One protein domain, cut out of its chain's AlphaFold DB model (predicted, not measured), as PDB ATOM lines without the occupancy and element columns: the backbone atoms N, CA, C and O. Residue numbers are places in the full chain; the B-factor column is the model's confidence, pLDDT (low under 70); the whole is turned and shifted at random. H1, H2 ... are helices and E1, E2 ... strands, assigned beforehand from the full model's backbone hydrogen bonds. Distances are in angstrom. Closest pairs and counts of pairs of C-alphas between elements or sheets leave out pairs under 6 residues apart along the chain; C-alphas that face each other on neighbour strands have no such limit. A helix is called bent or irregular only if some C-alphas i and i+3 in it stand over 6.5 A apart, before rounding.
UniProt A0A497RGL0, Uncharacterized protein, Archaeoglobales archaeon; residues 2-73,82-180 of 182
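Overview. This is residues 2 to 73 and 82 to 180 of the 182 residues of an uncharacterized protein of Archaeoglobales archaeon (UniProt A0A497RGL0). The long helix H4 runs through one half of a drawn-out body: near its first end H3 and H7 cross each other, with a small two-strand hairpin, E1 and E2, packed on H7 and, through E2, on H3; H6 packs on H4 at residues 52 to 55, and H5 packs on it farther along, at residues 61 to 66. A helical hairpin of H1 and H2 makes the end of the long axis opposite H5, and the short H8 follows the strand hairpin. The printed part has 171 residues, with eight named helices and two named strands in the order H1 H2 H3 H4 H5 H6 H7 E1 E2 H8; the class is mostly helix, and the one sheet, E1 - E2, is antiparallel. The whole is compact, with a radius of gyration of the C-alphas of 17.9 A, yet only just elongated in outline, with spans of 58 by 38 by 24 A.

Arrangement. H1, residues 2 to 14, and H2, residues 21 to 26, form a helical hairpin; they touch, with residues 5 to 9 of H1 alone, closest at the C-alphas of Val 5 and Ile 23, 6.5 A apart, at a shallow tilt of 15 degrees, opposite ways. H2 is close to but not clearly touching H3, residues 29 to 41, the closest C-alphas being those of Glu 24 and Lys 32, 6.6 A apart. H4, residues 47 to 69, is the hub, touching four other helices. H3 touches it about perpendicular at 88 degrees, the C-alphas of Val 37 and Ile 50 being closest at 6.5 A. H5, residues 97 to 109, touches H4 at 72 degrees, only just about perpendicular, closest at the C-alphas of Met 62 and Phe 100, 5.3 A. H6, residues 120 to 132, touches H4 at a steep tilt of 65 degrees, closest at the C-alphas of Asn 52 and Lys 123, 6.8 A. H5 and H6 form a helical hairpin at a steep tilt of 43 degrees, opposite ways, closest at the C-alphas of Ile 103 and Leu 129, 6.3 A. H7, residues 141 to 153, is apart from H6; it touches H4 at the C-alphas of Val 47 and Asn 141, the closest at 6.0 A, and H3 at those of Glu 31 and Val 147, the closest at 6.5 A, about perpendicular to H3 at 76 degrees. E1, residues 157 to 161, and E2, residues 169 to 173, form a hairpin, with N 158 and O 172 at 2.8 A and N 170 and O 160 at 2.9 A, within hydrogen-bond range. The closest C-alphas of H7 and E1 are those of Phe 151 and Val 157, 5.3 A apart; those of H3 and E2 are Leu 38 and Leu 173, 6.3 A apart. H8, residues 175 to 178, touches no helix and is near E1. In H1, H3, H4, H5 and H7 every O i to N i+4 pair is within hydrogen-bond range, against 1 of 2 in H2 and 6 of 9 in H6; H8 is too short for such a pair.

Along the chain. H1 begins at C-alpha 2, (-32.669, 32.973, -4.024), and is 18.4 A long; H2 is 9.2 A and H3 18.0 A. H4, the longest helix, runs 33.9 A from C-alpha 47 at (-39.234, 46.557, 9.448) to C-alpha 69 at (-15.106, 47.015, 33.203). H5 is 18.5 A, H6 19.4 A and H7 18.2 A long. H6 is irregular, but only just: C-alphas 121 and 124 are 6.8 A apart. E1 is 13.7 A, E2 13.4 A and H8 5.0 A, ending at C-alpha 178, (-43.280, 27.235, 12.033).

Size, cuts and confidence. The two C-alphas farthest apart, those of Glu 14 and Lys 73, are 59.0 A apart. Residues 74 to 81 are not printed, and C-alphas 73 and 82 are 17.0 A apart across the cut, in the link from H4 to H5. Residues 82 to 96 hold no named element. Of the links that are printed whole, none is long. The mean pLDDT of the printed part is 85.7; residues 2 to 23, 70 to 73, 164 to 167 and 178 to 180 are under 70.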
ATOM      1  N   VAL A   2     -31.305  33.086  -4.625       52.78
ATOM      2  CA  VAL A   2     -32.669  32.973  -4.024       52.78
ATOM      3  C   VAL A   2     -33.576  31.954  -4.737       52.78
ATOM      4  O   VAL A   2     -34.328  31.231  -4.093       52.78
ATOM      5  N   LYS A   3     -33.462  31.844  -6.067       52.88
ATOM      6  CA  LYS A   3     -34.229  30.882  -6.871       52.88
ATOM      7  C   LYS A   3     -33.853  29.415  -6.597       52.88
ATOM      8  O   LYS A   3     -34.742  28.586  -6.493       52.88
ATOM      9  N   GLU A   4     -32.569  29.116  -6.401       61.84
ATOM     10  CA  GLU A   4     -32.092  27.755  -6.083       61.84
ATOM     11  C   GLU A   4     -32.483  27.348  -4.656       61.84
ATOM     12  O   GLU A   4     -32.877  26.210  -4.422       61.84
ATOM     13  N   VAL A   5     -32.453  28.296  -3.707       60.19
ATOM     14  CA  VAL A   5     -32.981  28.088  -2.344       60.19
ATOM     15  C   VAL A   5     -34.468  27.732  -2.390       60.19
ATOM     16  O   VAL A   5     -34.929  26.883  -1.634       60.19
ATOM     17  N   PHE A   6     -35.218  28.365  -3.295       61.59
ATOM     18  CA  PHE A   6     -36.652  28.155  -3.454       61.59
ATOM     19  C   PHE A   6     -36.999  26.833  -4.140       61.59
ATOM     20  O   PHE A   6     -37.904  26.139  -3.687       61.59
ATOM     21  N   GLU A   7     -36.273  26.467  -5.197       63.44
ATOM     22  CA  GLU A   7     -36.435  25.171  -5.866       63.44
ATOM     23  C   GLU A   7     -36.178  24.035  -4.875       63.44
ATOM     24  O   GLU A   7     -37.024  23.160  -4.722       63.44
ATOM     25  N   LYS A   8     -35.103  24.138  -4.082       63.03
ATOM     26  CA  LYS A   8     -34.804  23.178  -3.017       63.03
ATOM     27  C   LYS A   8     -35.863  23.177  -1.905       63.03
ATOM     28  O   LYS A   8     -36.201  22.125  -1.376       63.03
ATOM     29  N   TYR A   9     -36.428  24.337  -1.561       61.59
ATOM     30  CA  TYR A   9     -37.480  24.454  -0.547       61.59
ATOM     31  C   TYR A   9     -38.811  23.819  -0.965       61.59
ATOM     32  O   TYR A   9     -39.420  23.106  -0.166       61.59
ATOM     33  N   ILE A  10     -39.261  24.056  -2.203       64.75
ATOM     34  CA  ILE A  10     -40.450  23.391  -2.749       64.75
ATOM     35  C   ILE A  10     -40.223  21.881  -2.778       64.75
ATOM     36  O   ILE A  10     -41.084  21.137  -2.321       64.75
ATOM     37  N   GLU A  11     -39.040  21.437  -3.203       64.69
ATOM     38  CA  GLU A  11     -38.696  20.016  -3.236       64.69
ATOM     39  C   GLU A  11     -38.742  19.362  -1.840       64.69
ATOM     40  O   GLU A  11     -39.199  18.229  -1.700       64.69
ATOM     41  N   LEU A  12     -38.310  20.072  -0.790       62.78
ATOM     42  CA  LEU A  12     -38.366  19.599   0.600       62.78
ATOM     43  C   LEU A  12     -39.800  19.567   1.154       62.78
ATOM     44  O   LEU A  12     -40.166  18.611   1.841       62.78
ATOM     45  N   LEU A  13     -40.626  20.571   0.826       59.44
ATOM     46  CA  LEU A  13     -42.048  20.602   1.189       59.44
ATOM     47  C   LEU A  13     -42.849  19.488   0.503       59.44
ATOM     48  O   LEU A  13     -43.731  18.904   1.130       59.44
ATOM     49  N   GLU A  14     -42.556  19.206  -0.769       58.44
ATOM     50  CA  GLU A  14     -43.202  18.150  -1.560       58.44
ATOM     51  C   GLU A  14     -42.799  16.742  -1.104       58.44
ATOM     52  O   GLU A  14     -43.580  15.805  -1.253       58.44
ATOM     53  N   LYS A  15     -41.610  16.586  -0.508       61.97
ATOM     54  CA  LYS A  15     -41.089  15.297  -0.023       61.97
ATOM     55  C   LYS A  15     -41.405  14.991   1.451       61.97
ATOM     56  O   LYS A  15     -40.884  14.010   1.969       61.97
ATOM     57  N   GLU A  16     -42.212  15.809   2.139       55.81
ATOM     58  CA  GLU A  16     -42.464  15.716   3.598       55.81
ATOM     59  C   GLU A  16     -41.179  15.709   4.459       55.81
ATOM     60  O   GLU A  16     -41.180  15.287   5.622       55.81
ATOM     61  N   ILE A  17     -40.059  16.199   3.917       48.50
ATOM     62  CA  ILE A  17     -38.782  16.202   4.628       48.50
ATOM     63  C   ILE A  17     -38.823  17.320   5.668       48.50
ATOM     64  O   ILE A  17     -38.994  18.499   5.366       48.50
ATOM     65  N   SER A  18     -38.691  16.908   6.926       52.38
ATOM     66  CA  SER A  18     -38.955  17.710   8.124       52.38
ATOM     67  C   SER A  18     -37.810  18.649   8.524       52.38
ATOM     68  O   SER A  18     -37.871  19.234   9.603       52.38
ATOM     69  N   ASP A  19     -36.774  18.786   7.692       54.56
ATOM     70  CA  ASP A  19     -35.546  19.492   8.057       54.56
ATOM     71  C   ASP A  19     -35.303  20.731   7.182       54.56
ATOM     72  O   ASP A  19     -34.787  20.679   6.067       54.56
ATOM     73  N   VAL A  20     -35.713  21.882   7.713       57.06
ATOM     74  CA  VAL A  20     -35.579  23.204   7.081       57.06
ATOM     75  C   VAL A  20     -34.194  23.809   7.351       57.06
ATOM     76  O   VAL A  20     -33.890  24.893   6.847       57.06
ATOM     77  N   SER A  21     -33.336  23.128   8.125       61.91
ATOM     78  CA  SER A  21     -31.979  23.595   8.433       61.91
ATOM     79  C   SER A  21     -31.139  23.794   7.170       61.91
ATOM     80  O   SER A  21     -30.341  24.730   7.100       61.91
ATOM     81  N   GLU A  22     -31.393  23.014   6.114       62.22
ATOM     82  CA  GLU A  22     -30.732  23.179   4.820       62.22
ATOM     83  C   GLU A  22     -31.011  24.542   4.173       62.22
ATOM     84  O   GLU A  22     -30.134  25.088   3.505       62.22
ATOM     85  N   ILE A  23     -32.185  25.142   4.398       66.88
ATOM     86  CA  ILE A  23     -32.494  26.486   3.886       66.88
ATOM     87  C   ILE A  23     -31.641  27.517   4.599       66.88
ATOM     88  O   ILE A  23     -31.090  28.406   3.953       66.88
ATOM     89  N   GLU A  24     -31.496  27.384   5.919       71.44
ATOM     90  CA  GLU A  24     -30.687  28.302   6.710       71.44
ATOM     91  C   GLU A  24     -29.236  28.289   6.227       71.44
ATOM     92  O   GLU A  24     -28.639  29.355   6.123       71.44
ATOM     93  N   THR A  25     -28.681  27.140   5.820       76.62
ATOM     94  CA  THR A  25     -27.307  27.081   5.279       76.62
ATOM     95  C   THR A  25     -27.088  27.930   4.024       76.62
ATOM     96  O   THR A  25     -25.967  28.377   3.788       76.62
ATOM     97  N   LEU A  26     -28.142  28.201   3.251       79.94
ATOM     98  CA  LEU A  26     -28.075  28.975   2.010       79.94
ATOM     99  C   LEU A  26     -28.315  30.477   2.222       79.94
ATOM    100  O   LEU A  26     -28.112  31.266   1.298       79.94
ATOM    101  N   LEU A  27     -28.750  30.874   3.419       87.31
ATOM    102  CA  LEU A  27     -29.001  32.267   3.766       87.31
ATOM    103  C   LEU A  27     -27.707  32.986   4.157       87.31
ATOM    104  O   LEU A  27     -26.858  32.474   4.891       87.31
ATOM    105  N   THR A  28     -27.596  34.239   3.734       92.75
ATOM    106  CA  THR A  28     -26.580  35.176   4.217       92.75
ATOM    107  C   THR A  28     -26.784  35.490   5.703       92.75
ATOM    108  O   THR A  28     -27.892  35.390   6.231       92.75
ATOM    109  N   GLY A  29     -25.740  35.966   6.392       93.19
ATOM    110  CA  GLY A  29     -25.843  36.332   7.813       93.19
ATOM    111  C   GLY A  29     -26.931  37.375   8.112       93.19
ATOM    112  O   GLY A  29     -27.594  37.319   9.146       93.19
ATOM    113  N   VAL A  30     -27.202  38.293   7.175       95.19
ATOM    114  CA  VAL A  30     -28.295  39.276   7.299       95.19
ATOM    115  C   VAL A  30     -29.668  38.610   7.197       95.19
ATOM    116  O   VAL A  30     -30.560  38.920   7.987       95.19
ATOM    117  N   GLU A  31     -29.844  37.699   6.243       94.94
ATOM    118  CA  GLU A  31     -31.087  36.943   6.062       94.94
ATOM    119  C   GLU A  31     -31.371  36.052   7.270       94.94
ATOM    120  O   GLU A  31     -32.470  36.119   7.826       94.94
ATOM    121  N   LYS A  32     -30.359  35.315   7.746       94.25
ATOM    122  CA  LYS A  32     -30.428  34.538   8.991       94.25
ATOM    123  C   LYS A  32     -30.786  35.416  10.179       94.25
ATOM    124  O   LYS A  32     -31.679  35.074  10.943       94.25
ATOM    125  N   THR A  33     -30.174  36.594  10.293       96.50
ATOM    126  CA  THR A  33     -30.481  37.542  11.371       96.50
ATOM    127  C   THR A  33     -31.959  37.945  11.370       96.50
ATOM    128  O   THR A  33     -32.622  37.914  12.407       96.50
ATOM    129  N   ILE A  34     -32.504  38.311  10.206       96.75
ATOM    130  CA  ILE A  34     -33.917  38.704  10.071       96.75
ATOM    131  C   ILE A  34     -34.835  37.518  10.389       96.75
ATOM    132  O   ILE A  34     -35.819  37.679  11.117       96.75
ATOM    133  N   LEU A  35     -34.492  36.325   9.899       93.56
ATOM    134  CA  LEU A  35     -35.224  35.096  10.177       93.56
ATOM    135  C   LEU A  35     -35.222  34.767  11.681       93.56
ATOM    136  O   LEU A  35     -36.285  34.534  12.257       93.56
ATOM    137  N   ASN A  36     -34.066  34.850  12.342       94.06
ATOM    138  CA  ASN A  36     -33.887  34.615  13.777       94.06
ATOM    139  C   ASN A  36     -34.733  35.563  14.631       94.06
ATOM    140  O   ASN A  36     -35.336  35.130  15.619       94.06
ATOM    141  N   VAL A  37     -34.837  36.842  14.243       96.56
ATOM    142  CA  VAL A  37     -35.736  37.796  14.910       96.56
ATOM    143  C   VAL A  37     -37.179  37.296  14.860       96.56
ATOM    144  O   VAL A  37     -37.829  37.214  15.904       96.56
ATOM    145  N   LEU A  38     -37.683  36.919  13.683       94.12
ATOM    146  CA  LEU A  38     -39.064  36.451  13.541       94.12
ATOM    147  C   LEU A  38     -39.301  35.116  14.273       94.12
ATOM    148  O   LEU A  38     -40.305  34.991  14.982       94.12
ATOM    149  N   LYS A  39     -38.360  34.161  14.176       91.19
ATOM    150  CA  LYS A  39     -38.401  32.855  14.866       91.19
ATOM    151  C   LYS A  39     -38.526  33.024  16.377       91.19
ATOM    152  O   LYS A  39     -39.397  32.420  17.000       91.19
ATOM    153  N   LYS A  40     -37.688  33.876  16.975       92.38
ATOM    154  CA  LYS A  40     -37.652  34.067  18.432       92.38
ATOM    155  C   LYS A  40     -38.769  34.963  18.955       92.38
ATOM    156  O   LYS A  40     -39.274  34.713  20.046       92.38
ATOM    157  N   LYS A  41     -39.168  36.006  18.218       94.19
ATOM    158  CA  LYS A  41     -40.220  36.931  18.675       94.19
ATOM    159  C   LYS A  41     -41.631  36.364  18.525       94.19
ATOM    160  O   LYS A  41     -42.510  36.825  19.247       94.19
ATOM    161  N   LYS A  42     -41.847  35.393  17.624       90.06
ATOM    162  CA  LYS A  42     -43.124  34.669  17.430       90.06
ATOM    163  C   LYS A  42     -44.350  35.586  17.300       90.06
ATOM    164  O   LYS A  42     -45.450  35.244  17.722       90.06
ATOM    165  N   ARG A  43     -44.166  36.772  16.715       92.38
ATOM    166  CA  ARG A  43     -45.229  37.750  16.460       92.38
ATOM    167  C   ARG A  43     -44.976  38.478  15.154       92.38
ATOM    168  O   ARG A  43     -43.840  38.540  14.691       92.38
ATOM    169  N   ALA A  44     -46.027  39.071  14.600       93.81
ATOM    170  CA  ALA A  44     -45.886  39.947  13.449       93.81
ATOM    171  C   ALA A  44     -45.125  41.228  13.838       93.81
ATOM    172  O   ALA A  44     -45.366  41.797  14.908       93.81
ATOM    173  N   MET A  45     -44.199  41.656  12.982       95.69
ATOM    174  CA  MET A  45     -43.324  42.807  13.210       95.69
ATOM    175  C   MET A  45     -43.182  43.632  11.936       95.69
ATOM    176  O   MET A  45     -43.102  43.086  10.835       95.69
ATOM    177  N   ASN A  46     -43.113  44.952  12.068       95.62
ATOM    178  CA  ASN A  46     -42.691  45.810  10.966       95.62
ATOM    179  C   ASN A  46     -41.154  45.870  10.874       95.62
ATOM    180  O   ASN A  46     -40.416  45.508  11.794       95.62
ATOM    181  N   VAL A  47     -40.666  46.389   9.749       95.62
ATOM    182  CA  VAL A  47     -39.234  46.557   9.448       95.62
ATOM    183  C   VAL A  47     -38.470  47.297  10.553       95.62
ATOM    184  O   VAL A  47     -37.335  46.940  10.877       95.62
ATOM    185  N   ASN A  48     -39.075  48.337  11.130       95.06
ATOM    186  CA  ASN A  48     -38.431  49.151  12.154       95.06
ATOM    187  C   ASN A  48     -38.271  48.370  13.464       95.06
ATOM    188  O   ASN A  48     -37.209  48.418  14.075       95.06
ATOM    189  N   GLU A  49     -39.288  47.610  13.866       95.50
ATOM    190  CA  GLU A  49     -39.227  46.738  15.043       95.50
ATOM    191  C   GLU A  49     -38.156  45.649  14.898       95.50
ATOM    192  O   GLU A  49     -37.426  45.375  15.854       95.50
ATOM    193  N   ILE A  50     -38.027  45.054  13.706       96.88
ATOM    194  CA  ILE A  50     -36.996  44.045  13.418       96.88
ATOM    195  C   ILE A  50     -35.610  44.663  13.589       96.88
ATOM    196  O   ILE A  50     -34.798  44.169  14.370       96.88
ATOM    197  N   ARG A  51     -35.356  45.804  12.939       96.94
ATOM    198  CA  ARG A  51     -34.073  46.504  13.064       96.94
ATOM    199  C   ARG A  51     -33.768  46.905  14.504       96.94
ATOM    200  O   ARG A  51     -32.645  46.737  14.973       96.94
ATOM    201  N   ASN A  52     -34.767  47.425  15.208       96.44
ATOM    202  CA  ASN A  52     -34.645  47.841  16.599       96.44
ATOM    203  C   ASN A  52     -34.304  46.673  17.526       96.44
ATOM    204  O   ASN A  52     -33.569  46.888  18.485       96.44
ATOM    205  N   THR A  53     -34.812  45.475  17.228       97.00
ATOM    206  CA  THR A  53     -34.501  44.243  17.964       97.00
ATOM    207  C   THR A  53     -33.042  43.838  17.775       97.00
ATOM    208  O   THR A  53     -32.376  43.512  18.751       97.00
ATOM    209  N   ILE A  54     -32.524  43.926  16.546       97.56
ATOM    210  CA  ILE A  54     -31.107  43.655  16.252       97.56
ATOM    211  C   ILE A  54     -30.206  44.636  17.018       97.56
ATOM    212  O   ILE A  54     -29.218  44.241  17.626       97.56
ATOM    213  N   ILE A  55     -30.560  45.924  17.026       97.25
ATOM    214  CA  ILE A  55     -29.787  46.952  17.741       97.25
ATOM    215  C   ILE A  55     -29.806  46.710  19.257       97.25
ATOM    216  O   ILE A  55     -28.782  46.899  19.911       97.25
ATOM    217  N   ASP A  56     -30.939  46.282  19.819       95.69
ATOM    218  CA  ASP A  56     -31.031  45.958  21.247       95.69
ATOM    219  C   ASP A  56     -30.117  44.796  21.644       95.69
ATOM    220  O   ASP A  56     -29.566  44.805  22.744       95.69
ATOM    221  N   ASP A  57     -29.916  43.834  20.745       95.31
ATOM    222  CA  ASP A  57     -29.003  42.708  20.944       95.31
ATOM    223  C   ASP A  57     -27.565  43.199  21.181       95.31
ATOM    224  O   ASP A  57     -26.947  42.903  22.204       95.31
ATOM    225  N   PHE A  58     -27.078  44.088  20.310       96.44
ATOM    226  CA  PHE A  58     -25.772  44.733  20.477       96.44
ATOM    227  C   PHE A  58     -25.709  45.648  21.702       96.44
ATOM    228  O   PHE A  58     -24.681  45.710  22.375       96.44
ATOM    229  N   MET A  59     -26.795  46.352  22.029       95.31
ATOM    230  CA  MET A  59     -26.854  47.165  23.247       95.31
ATOM    231  C   MET A  59     -26.714  46.314  24.514       95.31
ATOM    232  O   MET A  59     -26.116  46.772  25.488       95.31
ATOM    233  N   ASN A  60     -27.240  45.086  24.527       93.62
ATOM    234  CA  ASN A  60     -27.065  44.169  25.654       93.62
ATOM    235  C   ASN A  60     -25.600  43.754  25.810       93.62
ATOM    236  O   ASN A  60     -25.080  43.778  26.927       93.62
ATOM    237  N   LEU A  61     -24.919  43.469  24.698       93.25
ATOM    238  CA  LEU A  61     -23.491  43.167  24.702       93.25
ATOM    239  C   LEU A  61     -22.642  44.370  25.163       93.25
ATOM    240  O   LEU A  61     -21.773  44.219  26.019       93.25
ATOM    241  N   MET A  62     -22.954  45.590  24.706       93.31
ATOM    242  CA  MET A  62     -22.303  46.821  25.190       93.31
ATOM    243  C   MET A  62     -22.440  46.994  26.704       93.31
ATOM    244  O   MET A  62     -21.465  47.277  27.399       93.31
ATOM    245  N   LYS A  63     -23.659  46.820  27.232       91.31
ATOM    246  CA  LYS A  63     -23.930  46.927  28.672       91.31
ATOM    247  C   LYS A  63     -23.131  45.908  29.473       91.31
ATOM    248  O   LYS A  63     -22.676  46.244  30.565       91.31
ATOM    249  N   TYR A  64     -22.984  44.687  28.957       91.00
ATOM    250  CA  TYR A  64     -22.147  43.668  29.581       91.00
ATOM    251  C   TYR A  64     -20.704  44.164  29.699       91.00
ATOM    252  O   TYR A  64     -20.190  44.228  30.811       91.00
ATOM    253  N   TYR A  65     -20.092  44.624  28.606       90.50
ATOM    254  CA  TYR A  65     -18.703  45.087  28.640       90.50
ATOM    255  C   TYR A  65     -18.472  46.256  29.595       90.50
ATOM    256  O   TYR A  65     -17.507  46.249  30.357       90.50
ATOM    257  N   VAL A  66     -19.385  47.224  29.622       88.81
ATOM    258  CA  VAL A  66     -19.285  48.369  30.538       88.81
ATOM    259  C   VAL A  66     -19.403  47.934  31.998       88.81
ATOM    260  O   VAL A  66     -18.605  48.364  32.822       88.81
ATOM    261  N   ARG A  67     -20.347  47.046  32.331       86.12
ATOM    262  CA  ARG A  67     -20.501  46.526  33.703       86.12
ATOM    263  C   ARG A  67     -19.314  45.673  34.139       86.12
ATOM    264  O   ARG A  67     -18.935  45.702  35.306       86.12
ATOM    265  N   SER A  68     -18.750  44.904  33.214       83.00
ATOM    266  CA  SER A  68     -17.584  44.061  33.470       83.00
ATOM    267  C   SER A  68     -16.312  44.890  33.645       83.00
ATOM    268  O   SER A  68     -15.447  44.494  34.420       83.00
ATOM    269  N   ARG A  69     -16.225  46.076  33.021       76.56
ATOM    270  CA  ARG A  69     -15.106  47.015  33.203       76.56
ATOM    271  C   ARG A  69     -14.933  47.441  34.662       76.56
ATOM    272  O   ARG A  69     -13.816  47.432  35.168       76.56
ATOM    273  N   ASP A  70     -16.026  47.755  35.354       64.12
ATOM    274  CA  ASP A  70     -15.984  48.184  36.763       64.12
ATOM    275  C   ASP A  70     -15.578  47.044  37.722       64.12
ATOM    276  O   ASP A  70     -15.251  47.283  38.884       64.12
ATOM    277  N   ARG A  71     -15.566  45.793  37.237       62.38
ATOM    278  CA  ARG A  71     -15.128  44.597  37.973       62.38
ATOM    279  C   ARG A  71     -13.666  44.209  37.696       62.38
ATOM    280  O   ARG A  71     -13.208  43.205  38.239       62.38
ATOM    281  N   LEU A  72     -12.929  44.983  36.892       51.88
ATOM    282  CA  LEU A  72     -11.532  44.714  36.525       51.88
ATOM    283  C   LEU A  72     -10.574  44.945  37.710       51.88
ATOM    284  O   LEU A  72      -9.963  46.003  37.851       51.88
ATOM    285  N   LYS A  73     -10.401  43.921  38.549       46.94
ATOM    286  CA  LYS A  73      -9.126  43.658  39.236       46.94
ATOM    287  C   LYS A  73      -8.311  42.671  38.388       46.94
ATOM    288  O   LYS A  73      -8.909  41.876  37.665       46.94
ATOM    289  N   ASP A  82     -19.932  34.085  31.166       75.31
ATOM    290  CA  ASP A  82     -21.259  34.708  31.289       75.31
ATOM    291  C   ASP A  82     -21.510  35.803  30.237       75.31
ATOM    292  O   ASP A  82     -22.444  36.606  30.357       75.31
ATOM    293  N   LYS A  83     -20.651  35.898  29.215       83.75
ATOM    294  CA  LYS A  83     -20.829  36.879  28.146       83.75
ATOM    295  C   LYS A  83     -22.116  36.570  27.373       83.75
ATOM    296  O   LYS A  83     -22.287  35.448  26.897       83.75
ATOM    297  N   PRO A  84     -23.018  37.552  27.195       86.69
ATOM    298  CA  PRO A  84     -24.221  37.328  26.419       86.69
ATOM    299  C   PRO A  84     -23.852  37.061  24.960       86.69
ATOM    300  O   PRO A  84     -23.108  37.822  24.342       86.69
ATOM    301  N   VAL A  85     -24.414  35.992  24.410       89.50
ATOM    302  CA  VAL A  85     -24.377  35.725  22.972       89.50
ATOM    303  C   VAL A  85     -25.415  36.613  22.293       89.50
ATOM    304  O   VAL A  85     -26.528  36.765  22.811       89.50
ATOM    305  N   LEU A  86     -25.069  37.186  21.138       93.62
ATOM    306  CA  LEU A  86     -26.040  37.883  20.297       93.62
ATOM    307  C   LEU A  86     -27.115  36.882  19.870       93.62
ATOM    308  O   LEU A  86     -26.848  35.891  19.195       93.62
ATOM    309  N   GLN A  87     -28.341  37.097  20.331       93.69
ATOM    310  CA  GLN A  87     -29.422  36.138  20.158       93.69
ATOM    311  C   GLN A  87     -29.960  36.092  18.733       93.69
ATOM    312  O   GLN A  87     -30.585  35.093  18.366       93.69
ATOM    313  N   PHE A  88     -29.813  37.181  17.987       95.50
ATOM    314  CA  PHE A  88     -30.394  37.340  16.662       95.50
ATOM    315  C   PHE A  88     -29.327  37.528  15.591       95.50
ATOM    316  O   PHE A  88     -29.543  37.075  14.474       95.50
ATOM    317  N   TRP A  89     -28.223  38.209  15.906       96.12
ATOM    318  CA  TRP A  89     -27.190  38.532  14.924       96.12
ATOM    319  C   TRP A  89     -26.386  37.299  14.509       96.12
ATOM    320  O   TRP A  89     -25.784  36.635  15.344       96.12
ATOM    321  N   ASP A  90     -26.353  37.054  13.204       93.69
ATOM    322  CA  ASP A  90     -25.653  35.933  12.563       93.69
ATOM    323  C   ASP A  90     -24.718  36.424  11.437       93.69
ATOM    324  O   ASP A  90     -24.354  35.700  10.515       93.69
ATOM    325  N   GLY A  91     -24.410  37.725  11.439       90.06
ATOM    326  CA  GLY A  91     -23.435  38.324  10.534       90.06
ATOM    327  C   GLY A  91     -22.057  38.439  11.178       90.06
ATOM    328  O   GLY A  91     -21.905  38.327  12.395       90.06
ATOM    329  N   ASP A  92     -21.059  38.782  10.373       92.19
ATOM    330  CA  ASP A  92     -19.731  39.085  10.898       92.19
ATOM    331  C   ASP A  92     -19.770  40.342  11.776       92.19
ATOM    332  O   ASP A  92     -20.407  41.350  11.436       92.19
ATOM    333  N   TYR A  93     -19.084  40.285  12.916       96.00
ATOM    334  CA  TYR A  93     -18.846  41.450  13.755       96.00
ATOM    335  C   TYR A  93     -17.514  41.342  14.501       96.00
ATOM    336  O   TYR A  93     -17.044  40.251  14.817       96.00
ATOM    337  N   ASN A  94     -16.913  42.493  14.798       94.31
ATOM    338  CA  ASN A  94     -15.675  42.563  15.565       94.31
ATOM    339  C   ASN A  94     -15.978  42.657  17.058       94.31
ATOM    340  O   ASN A  94     -16.499  43.665  17.543       94.31
ATOM    341  N   ASP A  95     -15.621  41.609  17.795       92.75
ATOM    342  CA  ASP A  95     -15.917  41.504  19.215       92.75
ATOM    343  C   ASP A  95     -14.801  42.070  20.104       92.75
ATOM    344  O   ASP A  95     -14.060  41.340  20.761       92.75
ATOM    345  N   ILE A  96     -14.648  43.396  20.071       91.81
ATOM    346  CA  ILE A  96     -13.557  44.109  20.745       91.81
ATOM    347  C   ILE A  96     -14.137  44.921  21.915       91.81
ATOM    348  O   ILE A  96     -14.776  45.952  21.670       91.81
ATOM    349  N   PRO A  97     -13.924  44.503  23.182       91.19
ATOM    350  CA  PRO A  97     -14.538  45.127  24.360       91.19
ATOM    351  C   PRO A  97     -14.340  46.644  24.436       91.19
ATOM    352  O   PRO A  97     -15.298  47.380  24.682       91.19
ATOM    353  N   ASP A  98     -13.125  47.123  24.161       91.19
ATOM    354  CA  ASP A  98     -12.789  48.548  24.233       91.19
ATOM    355  C   ASP A  98     -13.616  49.387  23.256       91.19
ATOM    356  O   ASP A  98     -14.098  50.458  23.623       91.19
ATOM    357  N   LEU A  99     -13.876  48.884  22.044       94.56
ATOM    358  CA  LEU A  99     -14.697  49.597  21.062       94.56
ATOM    359  C   LEU A  99     -16.155  49.688  21.515       94.56
ATOM    360  O   LEU A  99     -16.777  50.743  21.386       94.56
ATOM    361  N   PHE A 100     -16.705  48.619  22.095       94.38
ATOM    362  CA  PHE A 100     -18.055  48.654  22.663       94.38
ATOM    363  C   PHE A 100     -18.167  49.644  23.827       94.38
ATOM    364  O   PHE A 100     -19.158  50.373  23.918       94.38
ATOM    365  N   ILE A 101     -17.150  49.706  24.691       92.88
ATOM    366  CA  ILE A 101     -17.085  50.670  25.796       92.88
ATOM    367  C   ILE A 101     -16.999  52.103  25.251       92.88
ATOM    368  O   ILE A 101     -17.719  52.979  25.735       92.88
ATOM    369  N   SER A 102     -16.184  52.350  24.222       94.88
ATOM    370  CA  SER A 102     -16.085  53.658  23.560       94.88
ATOM    371  C   SER A 102     -17.415  54.104  22.958       94.88
ATOM    372  O   SER A 102     -17.841  55.230  23.208       94.88
ATOM    373  N   ILE A 103     -18.120  53.219  22.244       95.69
ATOM    374  CA  ILE A 103     -19.459  53.517  21.709       95.69
ATOM    375  C   ILE A 103     -20.426  53.864  22.839       95.69
ATOM    376  O   ILE A 103     -21.184  54.826  22.728       95.69
ATOM    377  N   TYR A 104     -20.417  53.096  23.929       94.56
ATOM    378  CA  TYR A 104     -21.310  53.342  25.055       94.56
ATOM    379  C   TYR A 104     -21.064  54.713  25.699       94.56
ATOM    380  O   TYR A 104     -22.020  55.436  25.983       94.56
ATOM    381  N   ASN A 105     -19.799  55.094  25.896       92.94
ATOM    382  CA  ASN A 105     -19.450  56.413  26.423       92.94
ATOM    383  C   ASN A 105     -19.867  57.528  25.457       92.94
ATOM    384  O   ASN A 105     -20.512  58.476  25.884       92.94
ATOM    385  N   GLU A 106     -19.641  57.362  24.150       95.69
ATOM    386  CA  GLU A 106     -20.091  58.331  23.142       95.69
ATOM    387  C   GLU A 106     -21.628  58.495  23.165       95.69
ATOM    388  O   GLU A 106     -22.141  59.613  23.127       95.69
ATOM    389  N   LEU A 107     -22.392  57.408  23.333       95.12
ATOM    390  CA  LEU A 107     -23.851  57.472  23.513       95.12
ATOM    391  C   LEU A 107     -24.262  58.175  24.819       95.12
ATOM    392  O   LEU A 107     -25.295  58.856  24.852       95.12
ATOM    393  N   LYS A 108     -23.486  58.001  25.896       92.62
ATOM    394  CA  LYS A 108     -23.693  58.682  27.180       92.62
ATOM    395  C   LYS A 108     -23.482  60.187  27.032       92.62
ATOM    396  O   LYS A 108     -24.356  60.952  27.431       92.62
ATOM    397  N   ASP A 109     -22.379  60.583  26.408       93.69
ATOM    398  CA  ASP A 109     -21.979  61.979  26.219       93.69
ATOM    399  C   ASP A 109     -22.956  62.726  25.303       93.69
ATOM    400  O   ASP A 109     -23.267  63.894  25.520       93.69
ATOM    401  N   MET A 110     -23.544  62.025  24.330       93.44
ATOM    402  CA  MET A 110     -24.630  62.546  23.492       93.44
ATOM    403  C   MET A 110     -25.988  62.666  24.215       93.44
ATOM    404  O   MET A 110     -26.972  63.074  23.592       93.44
ATOM    405  N   GLY A 111     -26.097  62.256  25.484       92.06
ATOM    406  CA  GLY A 111     -27.352  62.268  26.245       92.06
ATOM    407  C   GLY A 111     -28.412  61.286  25.725       92.06
ATOM    408  O   GLY A 111     -29.608  61.462  25.971       92.06
ATOM    409  N   ILE A 112     -28.000  60.264  24.967       91.44
ATOM    410  CA  ILE A 112     -28.904  59.286  24.340       91.44
ATOM    411  C   ILE A 112     -29.304  58.188  25.327       91.44
ATOM    412  O   ILE A 112     -30.416  57.657  25.253       91.44
ATOM    413  N   LEU A 113     -28.407  57.846  26.251       89.00
ATOM    414  CA  LEU A 113     -28.662  56.836  27.268       89.00
ATOM    415  C   LEU A 113     -29.571  57.401  28.364       89.00
ATOM    416  O   LEU A 113     -29.153  58.218  29.179       89.00
ATOM    417  N   LYS A 114     -30.814  56.916  28.422       77.75
ATOM    418  CA  LYS A 114     -31.749  57.160  29.528       77.75
ATOM    419  C   LYS A 114     -31.917  55.877  30.322       77.75
ATOM    420  O   LYS A 114     -32.408  54.889  29.785       77.75
ATOM    421  N   ASN A 115     -31.515  55.877  31.594       77.69
ATOM    422  CA  ASN A 115     -31.552  54.686  32.454       77.69
ATOM    423  C   ASN A 115     -30.904  53.463  31.780       77.69
ATOM    424  O   ASN A 115     -31.494  52.388  31.733       77.69
ATOM    425  N   TYR A 116     -29.707  53.644  31.208       77.38
ATOM    426  CA  TYR A 116     -28.968  52.613  30.462       77.38
ATOM    427  C   TYR A 116     -29.646  52.138  29.160       77.38
ATOM    428  O   TYR A 116     -29.123  51.251  28.494       77.38
ATOM    429  N   ASN A 117     -30.783  52.706  28.761       84.06
ATOM    430  CA  ASN A 117     -31.527  52.316  27.565       84.06
ATOM    431  C   ASN A 117     -31.505  53.414  26.498       84.06
ATOM    432  O   ASN A 117     -31.311  54.594  26.792       84.06
ATOM    433  N   VAL A 118     -31.731  53.013  25.247       90.12
ATOM    434  CA  VAL A 118     -31.797  53.909  24.088       90.12
ATOM    435  C   VAL A 118     -33.233  53.947  23.578       90.12
ATOM    436  O   VAL A 118     -33.849  52.905  23.356       90.12
ATOM    437  N   LEU A 119     -33.771  55.150  23.377       91.19
ATOM    438  CA  LEU A 119     -35.090  55.327  22.767       91.19
ATOM    439  C   LEU A 119     -35.060  54.917  21.290       91.19
ATOM    440  O   LEU A 119     -34.063  55.124  20.604       91.19
ATOM    441  N   GLU A 120     -36.182  54.429  20.754       90.31
ATOM    442  CA  GLU A 120     -36.258  53.965  19.359       90.31
ATOM    443  C   GLU A 120     -35.747  54.992  18.339       90.31
ATOM    444  O   GLU A 120     -35.000  54.652  17.425       90.31
ATOM    445  N   ARG A 121     -36.093  56.272  18.526       89.06
ATOM    446  CA  ARG A 121     -35.669  57.373  17.642       89.06
ATOM    447  C   ARG A 121     -34.149  57.566  17.577       89.06
ATOM    448  O   ARG A 121     -33.641  58.115  16.598       89.06
ATOM    449  N   ASP A 122     -33.438  57.136  18.616       93.50
ATOM    450  CA  ASP A 122     -31.996  57.294  18.764       93.50
ATOM    451  C   ASP A 122     -31.224  56.020  18.379       93.50
ATOM    452  O   ASP A 122     -30.015  56.085  18.159       93.50
ATOM    453  N   LYS A 123     -31.902  54.883  18.161       94.62
ATOM    454  CA  LYS A 123     -31.269  53.623  17.719       94.62
ATOM    455  C   LYS A 123     -30.527  53.749  16.387       94.62
ATOM    456  O   LYS A 123     -29.512  53.088  16.179       94.62
ATOM    457  N   LYS A 124     -30.946  54.671  15.511       94.88
ATOM    458  CA  LYS A 124     -30.198  55.001  14.283       94.88
ATOM    459  C   LYS A 124     -28.760  55.456  14.567       94.88
ATOM    460  O   LYS A 124     -27.866  55.163  13.778       94.88
ATOM    461  N   LYS A 125     -28.536  56.148  15.689       96.12
ATOM    462  CA  LYS A 125     -27.211  56.626  16.099       96.12
ATOM    463  C   LYS A 125     -26.355  55.460  16.584       96.12
ATOM    464  O   LYS A 125     -25.209  55.365  16.174       96.12
ATOM    465  N   VAL A 126     -26.938  54.519  17.333       96.56
ATOM    466  CA  VAL A 126     -26.258  53.277  17.745       96.56
ATOM    467  C   VAL A 126     -25.750  52.505  16.525       96.56
ATOM    468  O   VAL A 126     -24.567  52.193  16.447       96.56
ATOM    469  N   ALA A 127     -26.610  52.272  15.527       97.19
ATOM    470  CA  ALA A 127     -26.208  51.603  14.288       97.19
ATOM    471  C   ALA A 127     -25.100  52.367  13.534       97.19
ATOM    472  O   ALA A 127     -24.190  51.753  12.982       97.19
ATOM    473  N   SER A 128     -25.154  53.704  13.533       97.38
ATOM    474  CA  SER A 128     -24.110  54.538  12.927       97.38
ATOM    475  C   SER A 128     -22.768  54.405  13.646       97.38
ATOM    476  O   SER A 128     -21.736  54.368  12.982       97.38
ATOM    477  N   LEU A 129     -22.768  54.335  14.980       97.75
ATOM    478  CA  LEU A 129     -21.552  54.162  15.772       97.75
ATOM    479  C   LEU A 129     -20.971  52.760  15.597       97.75
ATOM    480  O   LEU A 129     -19.786  52.639  15.313       97.75
ATOM    481  N   LEU A 130     -21.802  51.715  15.642       97.38
ATOM    482  CA  LEU A 130     -21.370  50.341  15.351       97.38
ATOM    483  C   LEU A 130     -20.642  50.247  14.005       97.38
ATOM    484  O   LEU A 130     -19.587  49.623  13.922       97.38
ATOM    485  N   LYS A 131     -21.157  50.926  12.974       97.31
ATOM    486  CA  LYS A 131     -20.506  50.997  11.664       97.31
ATOM    487  C   LYS A 131     -19.221  51.834  11.688       97.31
ATOM    488  O   LYS A 131     -18.213  51.396  11.150       97.31
ATOM    489  N   LYS A 132     -19.251  53.025  12.301       97.38
ATOM    490  CA  LYS A 132     -18.105  53.954  12.409       97.38
ATOM    491  C   LYS A 132     -16.896  53.293  13.073       97.38
ATOM    492  O   LYS A 132     -15.781  53.478  12.605       97.38
ATOM    493  N   TYR A 133     -17.127  52.526  14.134       96.69
ATOM    494  CA  TYR A 133     -16.085  51.808  14.872       96.69
ATOM    495  C   TYR A 133     -15.743  50.443  14.257       96.69
ATOM    496  O   TYR A 133     -14.955  49.701  14.829       96.69
ATOM    497  N   GLY A 134     -16.339  50.085  13.113       95.69
ATOM    498  CA  GLY A 134     -16.063  48.818  12.438       95.69
ATOM    499  C   GLY A 134     -16.532  47.581  13.205       95.69
ATOM    500  O   GLY A 134     -16.023  46.499  12.949       95.69
ATOM    501  N   ILE A 135     -17.483  47.708  14.135       96.31
ATOM    502  CA  ILE A 135     -18.007  46.568  14.899       96.31
ATOM    503  C   ILE A 135     -18.955  45.747  14.040       96.31
ATOM    504  O   ILE A 135     -18.738  44.558  13.863       96.31
ATOM    505  N   ALA A 136     -20.014  46.368  13.523       96.88
ATOM    506  CA  ALA A 136     -21.039  45.681  12.745       96.88
ATOM    507  C   ALA A 136     -21.739  46.654  11.796       96.88
ATOM    508  O   ALA A 136     -21.995  47.814  12.135       96.88
ATOM    509  N   ASN A 137     -22.112  46.168  10.614       96.62
ATOM    510  CA  ASN A 137     -22.893  46.933   9.649       96.62
ATOM    511  C   ASN A 137     -24.370  46.518   9.708       96.62
ATOM    512  O   ASN A 137     -24.827  45.687   8.925       96.62
ATOM    513  N   ILE A 138     -25.120  47.098  10.649       97.31
ATOM    514  CA  ILE A 138     -26.545  46.787  10.834       97.31
ATOM    515  C   ILE A 138     -27.332  47.115   9.552       97.31
ATOM    516  O   ILE A 138     -27.265  48.261   9.084       97.31
ATOM    517  N   PRO A 139     -28.122  46.171   9.003       96.75
ATOM    518  CA  PRO A 139     -28.846  46.379   7.760       96.75
ATOM    519  C   PRO A 139     -29.817  47.558   7.869       96.75
ATOM    520  O   PRO A 139     -30.401  47.853   8.918       96.75
ATOM    521  N   THR A 140     -29.980  48.266   6.756       96.75
ATOM    522  CA  THR A 140     -30.917  49.387   6.672       96.75
ATOM    523  C   THR A 140     -32.363  48.890   6.609       96.75
ATOM    524  O   THR A 140     -32.618  47.729   6.293       96.75
ATOM    525  N   ASN A 141     -33.332  49.780   6.852       95.88
ATOM    526  CA  ASN A 141     -34.751  49.427   6.722       95.88
ATOM    527  C   ASN A 141     -35.084  48.940   5.299       95.88
ATOM    528  O   ASN A 141     -35.854  48.001   5.151       95.88
ATOM    529  N   SER A 142     -34.491  49.533   4.256       95.75
ATOM    530  CA  SER A 142     -34.708  49.084   2.876       95.75
ATOM    531  C   SER A 142     -34.096  47.709   2.612       95.75
ATOM    532  O   SER A 142     -34.715  46.898   1.931       95.75
ATOM    533  N   THR A 143     -32.925  47.413   3.186       97.12
ATOM    534  CA  THR A 143     -32.318  46.074   3.119       97.12
ATOM    535  C   THR A 143     -33.210  45.027   3.782       97.12
ATOM    536  O   THR A 143     -33.463  43.987   3.185       97.12
ATOM    537  N   ILE A 144     -33.717  45.315   4.985       97.50
ATOM    538  CA  ILE A 144     -34.614  44.409   5.717       97.50
ATOM    539  C   ILE A 144     -35.916  44.195   4.939       97.50
ATOM    540  O   ILE A 144     -36.332  43.061   4.751       97.50
ATOM    541  N   GLU A 145     -36.539  45.266   4.445       96.81
ATOM    542  CA  GLU A 145     -37.759  45.185   3.629       96.81
ATOM    543  C   GLU A 145     -37.543  44.351   2.356       96.81
ATOM    544  O   GLU A 145     -38.410  43.561   1.997       96.81
ATOM    545  N   ARG A 146     -36.390  44.492   1.683       96.75
ATOM    546  CA  ARG A 146     -36.052  43.680   0.505       96.75
ATOM    547  C   ARG A 146     -36.010  42.192   0.858       96.75
ATOM    548  O   ARG A 146     -36.694  41.411   0.207       96.75
ATOM    549  N   VAL A 147     -35.274  41.826   1.907       96.31
ATOM    550  CA  VAL A 147     -35.178  40.431   2.371       96.31
ATOM    551  C   VAL A 147     -36.549  39.886   2.776       96.31
ATOM    552  O   VAL A 147     -36.910  38.777   2.404       96.31
ATOM    553  N   LEU A 148     -37.360  40.671   3.488       96.31
ATOM    554  CA  LEU A 148     -38.704  40.246   3.889       96.31
ATOM    555  C   LEU A 148     -39.628  40.004   2.693       96.31
ATOM    556  O   LEU A 148     -40.451  39.096   2.750       96.31
ATOM    557  N   ARG A 149     -39.488  40.772   1.608       94.81
ATOM    558  CA  ARG A 149     -40.218  40.523   0.355       94.81
ATOM    559  C   ARG A 149     -39.737  39.271  -0.362       94.81
ATOM    560  O   ARG A 149     -40.556  38.562  -0.929       94.81
ATOM    561  N   GLU A 150     -38.439  38.992  -0.330       91.94
ATOM    562  CA  GLU A 150     -37.877  37.747  -0.868       91.94
ATOM    563  C   GLU A 150     -38.385  36.536  -0.070       91.94
ATOM    564  O   GLU A 150     -38.833  35.558  -0.663       91.94
ATOM    565  N   PHE A 151     -38.438  36.638   1.262       92.44
ATOM    566  CA  PHE A 151     -39.051  35.629   2.133       92.44
ATOM    567  C   PHE A 151     -40.570  35.506   1.954       92.44
ATOM    568  O   PHE A 151     -41.124  34.421   2.107       92.44
ATOM    569  N   GLU A 152     -41.266  36.603   1.659       91.38
ATOM    570  CA  GLU A 152     -42.696  36.577   1.338       91.38
ATOM    571  C   GLU A 152     -42.939  35.860   0.006       91.38
ATOM    572  O   GLU A 152     -43.783  34.968  -0.069       91.38
ATOM    573  N   ALA A 153     -42.156  36.187  -1.025       86.88
ATOM    574  CA  ALA A 153     -42.223  35.535  -2.330       86.88
ATOM    575  C   ALA A 153     -41.880  34.039  -2.253       86.88
ATOM    576  O   ALA A 153     -42.457  33.244  -2.991       86.88
ATOM    577  N   SER A 154     -40.986  33.648  -1.339       79.44
ATOM    578  CA  SER A 154     -40.656  32.242  -1.096       79.44
ATOM    579  C   SER A 154     -41.675  31.506  -0.218       79.44
ATOM    580  O   SER A 154     -41.565  30.299  -0.011       79.44
ATOM    581  N   GLY A 155     -42.656  32.214   0.342       84.56
ATOM    582  CA  GLY A 155     -43.635  31.657   1.269       84.56
ATOM    583  C   GLY A 155     -43.113  31.417   2.689       84.56
ATOM    584  O   GLY A 155     -43.904  30.976   3.524       84.56
ATOM    585  N   LEU A 156     -41.844  31.729   2.995       86.31
ATOM    586  CA  LEU A 156     -41.257  31.651   4.346       86.31
ATOM    587  C   LEU A 156     -41.966  32.588   5.335       86.31
ATOM    588  O   LEU A 156     -42.175  32.264   6.508       86.31
ATOM    589  N   VAL A 157     -42.354  33.760   4.845       92.25
ATOM    590  CA  VAL A 157     -42.998  34.826   5.611       92.25
ATOM    591  C   VAL A 157     -44.343  35.162   4.978       92.25
ATOM    592  O   VAL A 157     -44.524  35.079   3.770       92.25
ATOM    593  N   ILE A 158     -45.300  35.566   5.805       93.62
ATOM    594  CA  ILE A 158     -46.557  36.174   5.371       93.62
ATOM    595  C   ILE A 158     -46.584  37.636   5.807       93.62
ATOM    596  O   ILE A 158     -46.047  37.982   6.866       93.62
ATOM    597  N   SER A 159     -47.220  38.496   5.014       94.44
ATOM    598  CA  SER A 159     -47.414  39.896   5.381       94.44
ATOM    599  C   SER A 159     -48.885  40.298   5.411       94.44
ATOM    600  O   SER A 159     -49.742  39.696   4.768       94.44
ATOM    601  N   ARG A 160     -49.182  41.336   6.192       92.12
ATOM    602  CA  ARG A 160     -50.467  42.043   6.178       92.12
ATOM    603  C   ARG A 160     -50.237  43.542   6.280       92.12
ATOM    604  O   ARG A 160     -49.206  43.977   6.795       92.12
ATOM    605  N   SER A 161     -51.215  44.327   5.845       90.69
ATOM    606  CA  SER A 161     -51.201  45.775   6.048       90.69
ATOM    607  C   SER A 161     -51.188  46.114   7.539       90.69
ATOM    608  O   SER A 161     -51.899  45.499   8.336       90.69
ATOM    609  N   ASP A 162     -50.373  47.096   7.914       84.50
ATOM    610  CA  ASP A 162     -50.325  47.618   9.280       84.50
ATOM    611  C   ASP A 162     -51.378  48.724   9.440       84.50
ATOM    612  O   ASP A 162     -51.113  49.898   9.201       84.50
ATOM    613  N   THR A 163     -52.614  48.348   9.774       75.44
ATOM    614  CA  THR A 163     -53.745  49.289   9.863       75.44
ATOM    615  C   THR A 163     -53.732  50.161  11.121       75.44
ATOM    616  O   THR A 163     -54.503  51.114  11.195       75.44
ATOM    617  N   GLY A 164     -52.881  49.854  12.107       66.69
ATOM    618  CA  GLY A 164     -52.835  50.546  13.401       66.69
ATOM    619  C   GLY A 164     -51.471  51.131  13.781       66.69
ATOM    620  O   GLY A 164     -51.364  51.776  14.823       66.69
ATOM    621  N   GLY A 165     -50.425  50.902  12.982       64.06
ATOM    622  CA  GLY A 165     -49.053  51.307  13.283       64.06
ATOM    623  C   GLY A 165     -48.467  52.350  12.327       64.06
ATOM    624  O   GLY A 165     -49.112  52.857  11.415       64.06
ATOM    625  N   LYS A 166     -47.190  52.687  12.557       62.88
ATOM    626  CA  LYS A 166     -46.392  53.560  11.671       62.88
ATOM    627  C   LYS A 166     -45.777  52.798  10.483       62.88
ATOM    628  O   LYS A 166     -45.068  53.404   9.677       62.88
ATOM    629  N   GLY A 167     -45.958  51.476  10.413       64.44
ATOM    630  CA  GLY A 167     -45.442  50.629   9.342       64.44
ATOM    631  C   GLY A 167     -46.373  50.600   8.129       64.44
ATOM    632  O   GLY A 167     -47.539  50.950   8.220       64.44
ATOM    633  N   LYS A 168     -45.858  50.170   6.970       79.50
ATOM    634  CA  LYS A 168     -46.702  49.858   5.797       79.50
ATOM    635  C   LYS A 168     -47.211  48.414   5.831       79.50
ATOM    636  O   LYS A 168     -48.318  48.131   5.385       79.50
ATOM    637  N   LYS A 169     -46.387  47.507   6.358       92.56
ATOM    638  CA  LYS A 169     -46.639  46.070   6.440       92.56
ATOM    639  C   LYS A 169     -46.114  45.513   7.760       92.56
ATOM    640  O   LYS A 169     -45.091  45.975   8.273       92.56
ATOM    641  N   LEU A 170     -46.800  44.492   8.258       94.25
ATOM    642  CA  LEU A 170     -46.339  43.602   9.315       94.25
ATOM    643  C   LEU A 170     -46.001  42.251   8.697       94.25
ATOM    644  O   LEU A 170     -46.806  41.716   7.938       94.25
ATOM    645  N   TYR A 171     -44.848  41.704   9.060       95.88
ATOM    646  CA  TYR A 171     -44.344  40.422   8.586       95.88
ATOM    647  C   TYR A 171     -44.310  39.417   9.732       95.88
ATOM    648  O   TYR A 171     -43.930  39.765  10.851       95.88
ATOM    649  N   ALA A 172     -44.697  38.176   9.464       94.50
ATOM    650  CA  ALA A 172     -44.629  37.067  10.410       94.50
ATOM    651  C   ALA A 172     -44.180  35.795   9.692       94.50
ATOM    652  O   ALA A 172     -44.412  35.647   8.495       94.50
ATOM    653  N   LEU A 173     -43.582  34.853  10.422       90.75
ATOM    654  CA  LEU A 173     -43.324  33.530   9.857       90.75
ATOM    655  C   LEU A 173     -44.624  32.866   9.433       90.75
ATOM    656  O   LEU A 173     -45.634  32.951  10.134       90.75
ATOM    657  N   ASN A 174     -44.579  32.177   8.299       87.50
ATOM    658  CA  ASN A 174     -45.711  31.402   7.837       87.50
ATOM    659  C   ASN A 174     -45.989  30.248   8.829       87.50
ATOM    660  O   ASN A 174     -45.117  29.400   9.047       87.50
ATOM    661  N   PRO A 175     -47.201  30.168   9.413       81.38
ATOM    662  CA  PRO A 175     -47.563  29.126  10.375       81.38
ATOM    663  C   PRO A 175     -47.369  27.699   9.857       81.38
ATOM    664  O   PRO A 175     -47.067  26.800  10.636       81.38
ATOM    665  N   LYS A 176     -47.494  27.485   8.540       77.00
ATOM    666  CA  LYS A 176     -47.306  26.163   7.921       77.00
ATOM    667  C   LYS A 176     -45.867  25.646   8.035       77.00
ATOM    668  O   LYS A 176     -45.662  24.436   7.951       77.00
ATOM    669  N   ILE A 177     -44.913  26.553   8.244       71.62
ATOM    670  CA  ILE A 177     -43.466  26.293   8.300       71.62
ATOM    671  C   ILE A 177     -42.958  26.334   9.740       71.62
ATOM    672  O   ILE A 177     -42.005  25.646  10.081       71.62
ATOM    673  N   LEU A 178     -43.624  27.096  10.613       66.81
ATOM    674  CA  LEU A 178     -43.280  27.235  12.033       66.81
ATOM    675  C   LEU A 178     -43.084  25.890  12.754       66.81
ATOM    676  O   LEU A 178     -42.231  25.804  13.629       66.81
ATOM    677  N   ARG A 179     -43.828  24.848  12.359       64.19
ATOM    678  CA  ARG A 179     -43.709  23.479  12.896       64.19
ATOM    679  C   ARG A 179     -42.398  22.758  12.554       64.19
ATOM    680  O   ARG A 179     -42.095  21.766  13.197       64.19
ATOM    681  N   PHE A 180     -41.651  23.246  11.568       62.06
ATOM    682  CA  PHE A 180     -40.402  22.647  11.091       62.06
ATOM    683  C   PHE A 180     -39.161  23.510  11.400       62.06
ATOM    684  O   PHE A 180     -38.040  23.109  11.120       62.06
TER     685      PHE A 180